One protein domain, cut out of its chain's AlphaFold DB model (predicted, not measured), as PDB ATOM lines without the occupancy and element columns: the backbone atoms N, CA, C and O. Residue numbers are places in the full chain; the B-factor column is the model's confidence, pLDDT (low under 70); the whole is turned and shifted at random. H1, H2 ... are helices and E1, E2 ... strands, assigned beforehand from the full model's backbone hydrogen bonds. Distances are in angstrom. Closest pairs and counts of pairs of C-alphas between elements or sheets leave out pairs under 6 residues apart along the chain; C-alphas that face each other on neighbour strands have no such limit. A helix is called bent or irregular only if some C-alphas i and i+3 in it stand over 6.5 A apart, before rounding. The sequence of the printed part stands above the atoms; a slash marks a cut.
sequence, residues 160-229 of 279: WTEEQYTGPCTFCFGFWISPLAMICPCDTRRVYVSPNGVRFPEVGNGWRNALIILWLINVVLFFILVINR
ATOM      1  N   TRP A 160     193.076 320.010 224.056       86.56
ATOM      2  CA  TRP A 160     192.605 319.755 225.413       86.56
ATOM      3  C   TRP A 160     192.618 321.064 226.193       86.56
ATOM      4  O   TRP A 160     193.655 321.720 226.286       86.56
ATOM      5  N   THR A 161     191.474 321.436 226.756       90.25
ATOM      6  CA  THR A 161     191.339 322.615 227.616       90.25
ATOM      7  C   THR A 161     190.814 322.205 228.983       90.25
ATOM      8  O   THR A 161     189.950 321.332 229.087       90.25
ATOM      9  N   GLU A 162     191.326 322.836 230.036       90.94
ATOM     10  CA  GLU A 162     190.814 322.672 231.395       90.94
ATOM     11  C   GLU A 162     189.706 323.703 231.630       90.94
ATOM     12  O   GLU A 162     189.941 324.909 231.587       90.94
ATOM     13  N   GLU A 163     188.480 323.225 231.832       90.56
ATOM     14  CA  GLU A 163     187.336 324.066 232.170       90.56
ATOM     15  C   GLU A 163     187.071 323.992 233.671       90.56
ATOM     16  O   GLU A 163     187.059 322.906 234.263       90.56
ATOM     17  N   GLN A 164     186.820 325.150 234.282       88.62
ATOM     18  CA  GLN A 164     186.277 325.204 235.634       88.62
ATOM     19  C   GLN A 164     184.875 324.601 235.629       88.62
ATOM     20  O   GLN A 164     184.038 324.927 234.784       88.62
ATOM     21  N   TYR A 165     184.628 323.700 236.567       84.56
ATOM     22  CA  TYR A 165     183.369 322.989 236.691       84.56
ATOM     23  C   TYR A 165     182.952 322.961 238.159       84.56
ATOM     24  O   TYR A 165     183.751 322.677 239.050       84.56
ATOM     25  N   THR A 166     181.680 323.248 238.425       82.31
ATOM     26  CA  THR A 166     181.112 323.107 239.769       82.31
ATOM     27  C   THR A 166     180.862 321.631 240.031       82.31
ATOM     28  O   THR A 166     179.794 321.093 239.738       82.31
ATOM     29  N   GLY A 167     181.910 320.969 240.508       79.56
ATOM     30  CA  GLY A 167     181.919 319.540 240.715       79.56
ATOM     31  C   GLY A 167     181.506 319.094 242.118       79.56
ATOM     32  O   GLY A 167     181.246 319.903 243.012       79.56
ATOM     33  N   PRO A 168     181.472 317.775 242.329       74.56
ATOM     34  CA  PRO A 168     181.095 317.127 243.585       74.56
ATOM     35  C   PRO A 168     181.949 317.573 244.777       74.56
ATOM     36  O   PRO A 168     181.435 317.696 245.887       74.56
ATOM     37  N   CYS A 169     183.228 317.891 244.551       75.38
ATOM     38  CA  CYS A 169     184.097 318.460 245.581       75.38
ATOM     39  C   CYS A 169     183.582 319.821 246.077       75.38
ATOM     40  O   CYS A 169     183.508 320.034 247.286       75.38
ATOM     41  N   THR A 170     183.150 320.712 245.175       79.69
ATOM     42  CA  THR A 170     182.536 321.998 245.555       79.69
ATOM     43  C   THR A 170     181.266 321.783 246.385       79.69
ATOM     44  O   THR A 170     181.058 322.490 247.370       79.69
ATOM     45  N   PHE A 171     180.454 320.768 246.066       76.94
ATOM     46  CA  PHE A 171     179.287 320.408 246.883       76.94
ATOM     47  C   PHE A 171     179.672 319.897 248.279       76.94
ATOM     48  O   PHE A 171     179.053 320.300 249.263       76.94
ATOM     49  N   CYS A 172     180.710 319.061 248.386       74.69
ATOM     50  CA  CYS A 172     181.190 318.554 249.674       74.69
ATOM     51  C   CYS A 172     181.681 319.697 250.577       74.69
ATOM     52  O   CYS A 172     181.307 319.760 251.746       74.69
ATOM     53  N   PHE A 173     182.460 320.639 250.033       75.56
ATOM     54  CA  PHE A 173     182.928 321.802 250.791       75.56
ATOM     55  C   PHE A 173     181.801 322.779 251.135       75.56
ATOM     56  O   PHE A 173     181.759 323.285 252.256       75.56
ATOM     57  N   GLY A 174     180.863 323.012 250.214       76.12
ATOM     58  CA  GLY A 174     179.708 323.880 250.445       76.12
ATOM     59  C   GLY A 174     178.791 323.384 251.563       76.12
ATOM     60  O   GLY A 174     178.286 324.183 252.346       76.12
ATOM     61  N   PHE A 175     178.613 322.066 251.681       74.50
ATOM     62  CA  PHE A 175     177.799 321.487 252.748       74.50
ATOM     63  C   PHE A 175     178.491 321.531 254.120       74.50
ATOM     64  O   PHE A 175     177.836 321.797 255.123       74.50
ATOM     65  N   TRP A 176     179.806 321.291 254.172       69.06
ATOM     66  CA  TRP A 176     180.551 321.190 255.435       69.06
ATOM     67  C   TRP A 176     181.055 322.524 255.992       69.06
ATOM     68  O   TRP A 176     181.096 322.692 257.207       69.06
ATOM     69  N   ILE A 177     181.489 323.449 255.132       75.44
ATOM     70  CA  ILE A 177     182.166 324.678 255.570       75.44
ATOM     71  C   ILE A 177     181.180 325.844 255.641       75.44
ATOM     72  O   ILE A 177     181.145 326.555 256.642       75.44
ATOM     73  N   SER A 178     180.396 326.065 254.583       68.56
ATOM     74  CA  SER A 178     179.356 327.098 254.518       68.56
ATOM     75  C   SER A 178     178.659 327.060 253.151       68.56
ATOM     76  O   SER A 178     179.362 326.947 252.141       68.56
ATOM     77  N   PRO A 179     177.333 327.287 253.064       73.25
ATOM     78  CA  PRO A 179     176.625 327.439 251.788       73.25
ATOM     79  C   PRO A 179     177.234 328.510 250.868       73.25
ATOM     80  O   PRO A 179     177.144 328.410 249.647       73.25
ATOM     81  N   LEU A 180     177.920 329.511 251.434       71.50
ATOM     82  CA  LEU A 180     178.612 330.557 250.674       71.50
ATOM     83  C   LEU A 180     179.831 330.031 249.890       71.50
ATOM     84  O   LEU A 180     180.225 330.638 248.897       71.50
ATOM     85  N   ALA A 181     180.397 328.882 250.275       71.25
ATOM     86  CA  ALA A 181     181.490 328.234 249.547       71.25
ATOM     87  C   ALA A 181     181.023 327.519 248.262       71.25
ATOM     88  O   ALA A 181     181.856 327.160 247.433       71.25
ATOM     89  N   MET A 182     179.706 327.372 248.038       64.88
ATOM     90  CA  MET A 182     179.151 326.770 246.812       64.88
ATOM     91  C   MET A 182     179.401 327.604 245.546       64.88
ATOM     92  O   MET A 182     179.207 327.111 244.438       64.88
ATOM     93  N   ILE A 183     179.838 328.857 245.698       75.50
ATOM     94  CA  ILE A 183     180.074 329.787 244.588       75.50
ATOM     95  C   ILE A 183     181.484 329.605 243.990       75.50
ATOM     96  O   ILE A 183     181.747 330.075 242.886       75.50
ATOM     97  N   CYS A 184     182.394 328.892 244.668       77.06
ATOM     98  CA  CYS A 184     183.761 328.699 244.186       77.06
ATOM     99  C   CYS A 184     183.900 327.385 243.385       77.06
ATOM    100  O   CYS A 184     183.776 326.298 243.964       77.06
ATOM    101  N   PRO A 185     184.169 327.434 242.064       77.88
ATOM    102  CA  PRO A 185     184.462 326.237 241.286       77.88
ATOM    103  C   PRO A 185     185.855 325.721 241.667       77.88
ATOM    104  O   PRO A 185     186.877 326.226 241.208       77.88
ATOM    105  N   CYS A 186     185.897 324.716 242.539       79.69
ATOM    106  CA  CYS A 186     187.139 324.083 242.983       79.69
ATOM    107  C   CYS A 186     187.515 322.874 242.120       79.69
ATOM    108  O   CYS A 186     188.607 322.335 242.281       79.69
ATOM    109  N   ASP A 187     186.619 322.434 241.236       82.56
ATOM    110  CA  ASP A 187     186.858 321.307 240.345       82.56
ATOM    111  C   ASP A 187     187.251 321.815 238.953       82.56
ATOM    112  O   ASP A 187     186.640 322.731 238.392       82.56
ATOM    113  N   THR A 188     188.278 321.202 238.377       85.00
ATOM    114  CA  THR A 188     188.647 321.396 236.976       85.00
ATOM    115  C   THR A 188     188.411 320.092 236.235       85.00
ATOM    116  O   THR A 188     188.739 319.003 236.711       85.00
ATOM    117  N   ARG A 189     187.806 320.182 235.051       86.75
ATOM    118  CA  ARG A 189     187.615 319.029 234.167       86.75
ATOM    119  C   ARG A 189     188.311 319.275 232.840       86.75
ATOM    120  O   ARG A 189     188.284 320.385 232.311       86.75
ATOM    121  N   ARG A 190     188.895 318.223 232.277       86.19
ATOM    122  CA  ARG A 190     189.446 318.269 230.925       86.19
ATOM    123  C   ARG A 190     188.352 318.041 229.901       86.19
ATOM    124  O   ARG A 190     187.571 317.093 229.995       86.19
ATOM    125  N   VAL A 191     188.304 318.937 228.927       89.94
ATOM    126  CA  VAL A 191     187.367 318.893 227.812       89.94
ATOM    127  C   VAL A 191     188.170 318.979 226.529       89.94
ATOM    128  O   VAL A 191     189.005 319.869 226.360       89.94
ATOM    129  N   TYR A 192     187.930 318.034 225.628       87.75
ATOM    130  CA  TYR A 192     188.482 318.082 224.287       87.75
ATOM    131  C   TYR A 192     187.611 318.991 223.425       87.75
ATOM    132  O   TYR A 192     186.417 318.735 223.250       87.75
ATOM    133  N   VAL A 193     188.201 320.052 222.881       91.69
ATOM    134  CA  VAL A 193     187.536 320.949 221.936       91.69
ATOM    135  C   VAL A 193     187.955 320.542 220.532       91.69
ATOM    136  O   VAL A 193     189.105 320.720 220.127       91.69
ATOM    137  N   SER A 194     187.012 319.963 219.792       90.44
ATOM    138  CA  SER A 194     187.210 319.624 218.384       90.44
ATOM    139  C   SER A 194     187.332 320.894 217.525       90.44
ATOM    140  O   SER A 194     186.794 321.939 217.901       90.44
ATOM    141  N   PRO A 195     187.959 320.825 216.337       89.44
ATOM    142  CA  PRO A 195     188.085 321.982 215.444       89.44
ATOM    143  C   PRO A 195     186.734 322.527 214.955       89.44
ATOM    144  O   PRO A 195     186.640 323.687 214.568       89.44
ATOM    145  N   ASN A 196     185.672 321.721 215.033       87.56
ATOM    146  CA  ASN A 196     184.300 322.140 214.741       87.56
ATOM    147  C   ASN A 196     183.633 322.883 215.920       87.56
ATOM    148  O   ASN A 196     182.454 323.215 215.845       87.56
ATOM    149  N   GLY A 197     184.342 323.091 217.036       88.06
ATOM    150  CA  GLY A 197     183.823 323.703 218.263       88.06
ATOM    151  C   GLY A 197     183.031 322.752 219.169       88.06
ATOM    152  O   GLY A 197     182.644 323.143 220.270       88.06
ATOM    153  N   VAL A 198     182.811 321.499 218.750       89.31
ATOM    154  CA  VAL A 198     182.134 320.485 219.575       89.31
ATOM    155  C   VAL A 198     183.049 320.072 220.721       89.31
ATOM    156  O   VAL A 198     184.237 319.808 220.510       89.31
ATOM    157  N   ARG A 199     182.484 320.026 221.925       90.12
ATOM    158  CA  ARG A 199     183.186 319.741 223.172       90.12
ATOM    159  C   ARG A 199     182.875 318.326 223.634       90.12
ATOM    160  O   ARG A 199     181.708 317.983 223.804       90.12
ATOM    161  N   PHE A 200     183.912 317.534 223.867       85.75
ATOM    162  CA  PHE A 200     183.794 316.164 224.351       85.75
ATOM    163  C   PHE A 200     184.438 316.068 225.738       85.75
ATOM    164  O   PHE A 200     185.645 316.298 225.860       85.75
ATOM    165  N   PRO A 201     183.666 315.784 226.802       83.81
ATOM    166  CA  PRO A 201     184.251 315.519 228.108       83.81
ATOM    167  C   PRO A 201     185.058 314.219 228.048       83.81
ATOM    168  O   PRO A 201     184.671 313.268 227.366       83.81
ATOM    169  N   GLU A 202     186.177 314.165 228.764       83.00
ATOM    170  CA  GLU A 202     186.960 312.936 228.885       83.00
ATOM    171  C   GLU A 202     186.102 311.839 229.549       83.00
ATOM    172  O   GLU A 202     185.669 311.976 230.695       83.00
ATOM    173  N   VAL A 203     185.831 310.743 228.826       69.75
ATOM    174  CA  VAL A 203     184.906 309.656 229.234       69.75
ATOM    175  C   VAL A 203     185.456 308.816 230.414       69.75
ATOM    176  O   VAL A 203     184.837 307.861 230.871       69.75
ATOM    177  N   GLY A 204     186.596 309.192 230.996       62.56
ATOM    178  CA  GLY A 204     187.329 308.394 231.985       62.56
ATOM    179  C   GLY A 204     186.782 308.358 233.420       62.56
ATOM    180  O   GLY A 204     187.344 307.648 234.248       62.56
ATOM    181  N   ASN A 205     185.710 309.081 233.760       63.50
ATOM    182  CA  ASN A 205     185.365 309.353 235.168       63.50
ATOM    183  C   ASN A 205     184.113 308.644 235.720       63.50
ATOM    184  O   ASN A 205     183.613 309.044 236.772       63.50
ATOM    185  N   GLY A 206     183.630 307.564 235.096       66.00
ATOM    186  CA  GLY A 206     182.489 306.789 235.624       66.00
ATOM    187  C   GLY A 206     182.673 306.340 237.086       66.00
ATOM    188  O   GLY A 206     181.753 306.428 237.898       66.00
ATOM    189  N   TRP A 207     183.902 305.978 237.459       75.00
ATOM    190  CA  TRP A 207     184.291 305.590 238.821       75.00
ATOM    191  C   TRP A 207     184.167 306.731 239.836       75.00
ATOM    192  O   TRP A 207     183.823 306.489 240.989       75.00
ATOM    193  N   ARG A 208     184.424 307.983 239.424       71.19
ATOM    194  CA  ARG A 208     184.291 309.141 240.320       71.19
ATOM    195  C   ARG A 208     182.839 309.311 240.747       71.19
ATOM    196  O   ARG A 208     182.583 309.453 241.938       71.19
ATOM    197  N   ASN A 209     181.899 309.200 239.808       72.75
ATOM    198  CA  ASN A 209     180.465 309.257 240.111       72.75
ATOM    199  C   ASN A 209     180.047 308.129 241.065       72.75
ATOM    200  O   ASN A 209     179.302 308.378 242.010       72.75
ATOM    201  N   ALA A 210     180.582 306.919 240.881       74.81
ATOM    202  CA  ALA A 210     180.335 305.806 241.795       74.81
ATOM    203  C   ALA A 210     180.871 306.077 243.216       74.81
ATOM    204  O   ALA A 210     180.166 305.825 244.191       74.81
ATOM    205  N   LEU A 211     182.075 306.647 243.348       78.56
ATOM    206  CA  LEU A 211     182.650 307.018 244.648       78.56
ATOM    207  C   LEU A 211     181.846 308.116 245.353       78.56
ATOM    208  O   LEU A 211     181.681 308.065 246.568       78.56
ATOM    209  N   ILE A 212     181.306 309.077 244.604       78.50
ATOM    210  CA  ILE A 212     180.455 310.141 245.155       78.50
ATOM    211  C   ILE A 212     179.137 309.570 245.664       78.50
ATOM    212  O   ILE A 212     178.720 309.901 246.771       78.50
ATOM    213  N   ILE A 213     178.498 308.685 244.895       82.06
ATOM    214  CA  ILE A 213     177.268 308.008 245.324       82.06
ATOM    215  C   ILE A 213     177.539 307.182 246.586       82.06
ATOM    216  O   ILE A 213     176.797 307.286 247.560       82.06
ATOM    217  N   LEU A 214     178.638 306.420 246.610       83.69
ATOM    218  CA  LEU A 214     179.035 305.633 247.779       83.69
ATOM    219  C   LEU A 214     179.306 306.518 249.006       83.69
ATOM    220  O   LEU A 214     178.934 306.164 250.125       83.69
ATOM    221  N   TRP A 215     179.931 307.681 248.815       86.06
ATOM    222  CA  TRP A 215     180.164 308.642 249.889       86.06
ATOM    223  C   TRP A 215     178.854 309.246 250.413       86.06
ATOM    224  O   TRP A 215     178.639 309.250 251.624       86.06
ATOM    225  N   LEU A 216     177.941 309.667 249.530       84.06
ATOM    226  CA  LEU A 216     176.622 310.185 249.916       84.06
ATOM    227  C   LEU A 216     175.817 309.154 250.716       84.06
ATOM    228  O   LEU A 216     175.220 309.504 251.731       84.06
ATOM    229  N   ILE A 217     175.852 307.880 250.312       86.88
ATOM    230  CA  ILE A 217     175.220 306.785 251.062       86.88
ATOM    231  C   ILE A 217     175.809 306.688 252.475       86.88
ATOM    232  O   ILE A 217     175.054 306.618 253.443       86.88
ATOM    233  N   ASN A 218     177.137 306.736 252.618       82.81
ATOM    234  CA  ASN A 218     177.783 306.697 253.935       82.81
ATOM    235  C   ASN A 218     177.404 307.897 254.815       82.81
ATOM    236  O   ASN A 218     177.158 307.716 256.006       82.81
ATOM    237  N   VAL A 219     177.309 309.103 254.247       85.25
ATOM    238  CA  VAL A 219     176.877 310.304 254.984       85.25
ATOM    239  C   VAL A 219     175.433 310.158 255.463       85.25
ATOM    240  O   VAL A 219     175.154 310.386 256.639       85.25
ATOM    241  N   VAL A 220     174.518 309.728 254.592       90.88
ATOM    242  CA  VAL A 220     173.110 309.507 254.962       90.88
ATOM    243  C   VAL A 220     172.993 308.445 256.057       90.88
ATOM    244  O   VAL A 220     172.303 308.664 257.050       90.88
ATOM    245  N   LEU A 221     173.712 307.326 255.926       90.31
ATOM    246  CA  LEU A 221     173.740 306.279 256.950       90.31
ATOM    247  C   LEU A 221     174.291 306.795 258.281       90.31
ATOM    248  O   LEU A 221     173.726 306.489 259.329       90.31
ATOM    249  N   PHE A 222     175.345 307.610 258.258       89.81
ATOM    250  CA  PHE A 222     175.887 308.232 259.462       89.81
ATOM    251  C   PHE A 222     174.846 309.119 260.158       89.81
ATOM    252  O   PHE A 222     174.635 308.973 261.361       89.81
ATOM    253  N   PHE A 223     174.136 309.977 259.418       88.88
ATOM    254  CA  PHE A 223     173.067 310.801 259.990       88.88
ATOM    255  C   PHE A 223     171.926 309.960 260.570       88.88
ATOM    256  O   PHE A 223     171.479 310.239 261.680       88.88
ATOM    257  N   ILE A 224     171.498 308.901 259.877       92.06
ATOM    258  CA  ILE A 224     170.481 307.970 260.390       92.06
ATOM    259  C   ILE A 224     170.950 307.332 261.705       92.06
ATOM    260  O   ILE A 224     170.184 307.261 262.664       92.06
ATOM    261  N   LEU A 225     172.214 306.906 261.789       89.31
ATOM    262  CA  LEU A 225     172.783 306.331 263.010       89.31
ATOM    263  C   LEU A 225     172.854 307.346 264.157       89.31
ATOM    264  O   LEU A 225     172.536 306.995 265.292       89.31
ATOM    265  N   VAL A 226     173.232 308.596 263.876       89.88
ATOM    266  CA  VAL A 226     173.276 309.670 264.880       89.88
ATOM    267  C   VAL A 226     171.875 309.998 265.394       89.88
ATOM    268  O   VAL A 226     171.687 310.070 266.606       89.88
ATOM    269  N   ILE A 227     170.888 310.133 264.504       90.50
ATOM    270  CA  ILE A 227     169.491 310.398 264.880       90.50
ATOM    271  C   ILE A 227     168.946 309.244 265.727       90.50
ATOM    272  O   ILE A 227     168.428 309.480 266.815       90.50
ATOM    273  N   ASN A 228     169.144 307.997 265.295       87.69
ATOM    274  CA  ASN A 228     168.690 306.828 266.051       87.69
ATOM    275  C   ASN A 228     169.370 306.724 267.425       87.69
ATOM    276  O   ASN A 228     168.727 306.350 268.406       87.69
ATOM    277  N   ARG A 229     170.654 307.094 267.528       86.00
ATOM    278  CA  ARG A 229     171.364 307.133 268.812       86.00
ATOM    279  C   ARG A 229     170.825 308.238 269.725       86.00
ATOM    280  O   ARG A 229     170.615 307.976 270.906       86.00
TER     281      ARG A 229
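Overview. This is residues 160 to 229 of the 279 residues of the protein "Hypothetical protein" of Haptolina ericina (UniProt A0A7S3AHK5). A small three-stranded antiparallel sheet at one end, E1, E2 and E3, bears two arms that run from it in much the same direction: a short one of H1 and H2 between E1 and E2, and the long helix H3 after E3. Residues 217 to 229, in H3, stick out beyond the rest; the body without them spans 41 by 25 by 12 A. The printed part has 70 residues, in the order E1, H1, H2, E2, E3, H3, and is of the mixed class, helices and strands. It is only just loose, close to extended, with a radius of gyration of the C-alphas of 16.1 A and spans of 58 by 27 by 12 A.

Along the chain. E1, residues 160 to 165, begins at C-alpha 160 (192.605, 319.755, 225.413) and is 14.9 A long. H1 is residues 168 to 176, 12.5 A, and H2 residues 179 to 183. E2, residues 187 to 193, is 18.4 A long; E3 is residues 199 to 201. H3, residues 203 to 229, is 41.9 A long and ends at C-alpha 229 (171.364, 307.133, 268.812); it is irregular, with C-alphas 204 and 207 8.0 A apart.

Arrangement. E1 and E2 are antiparallel at 143 degrees, with N 163 and O 189 2.9 A apart. E2 and E3 form a hairpin at 133 degrees, with N 200 and O 192 at 2.8 A. H1 touches H2, closest at the C-alphas of Gly 174 and Met 182, 4.7 A. H1 and H3 are close but not clearly touching, closest at the C-alphas of Pro 168 and Ile 212, 7.2 A, at a shallow tilt of 21 degrees, the same way. H2 and H3 are apart. No helix is on the sheet. In H1 every O i to N i+4 pair is within hydrogen-bond range; in H3 21 of 23 are, and in H2 0 of 1, beside 1 of 2 O i to N i+3 pairs.

Size, cuts and confidence. The C-alphas farthest apart, those of Pro 195 and Arg 229, are 57.9 A apart. The printed part has no cut, and its links are tight. Residues 176, 178, 182 and 203 to 206 have pLDDT under 70.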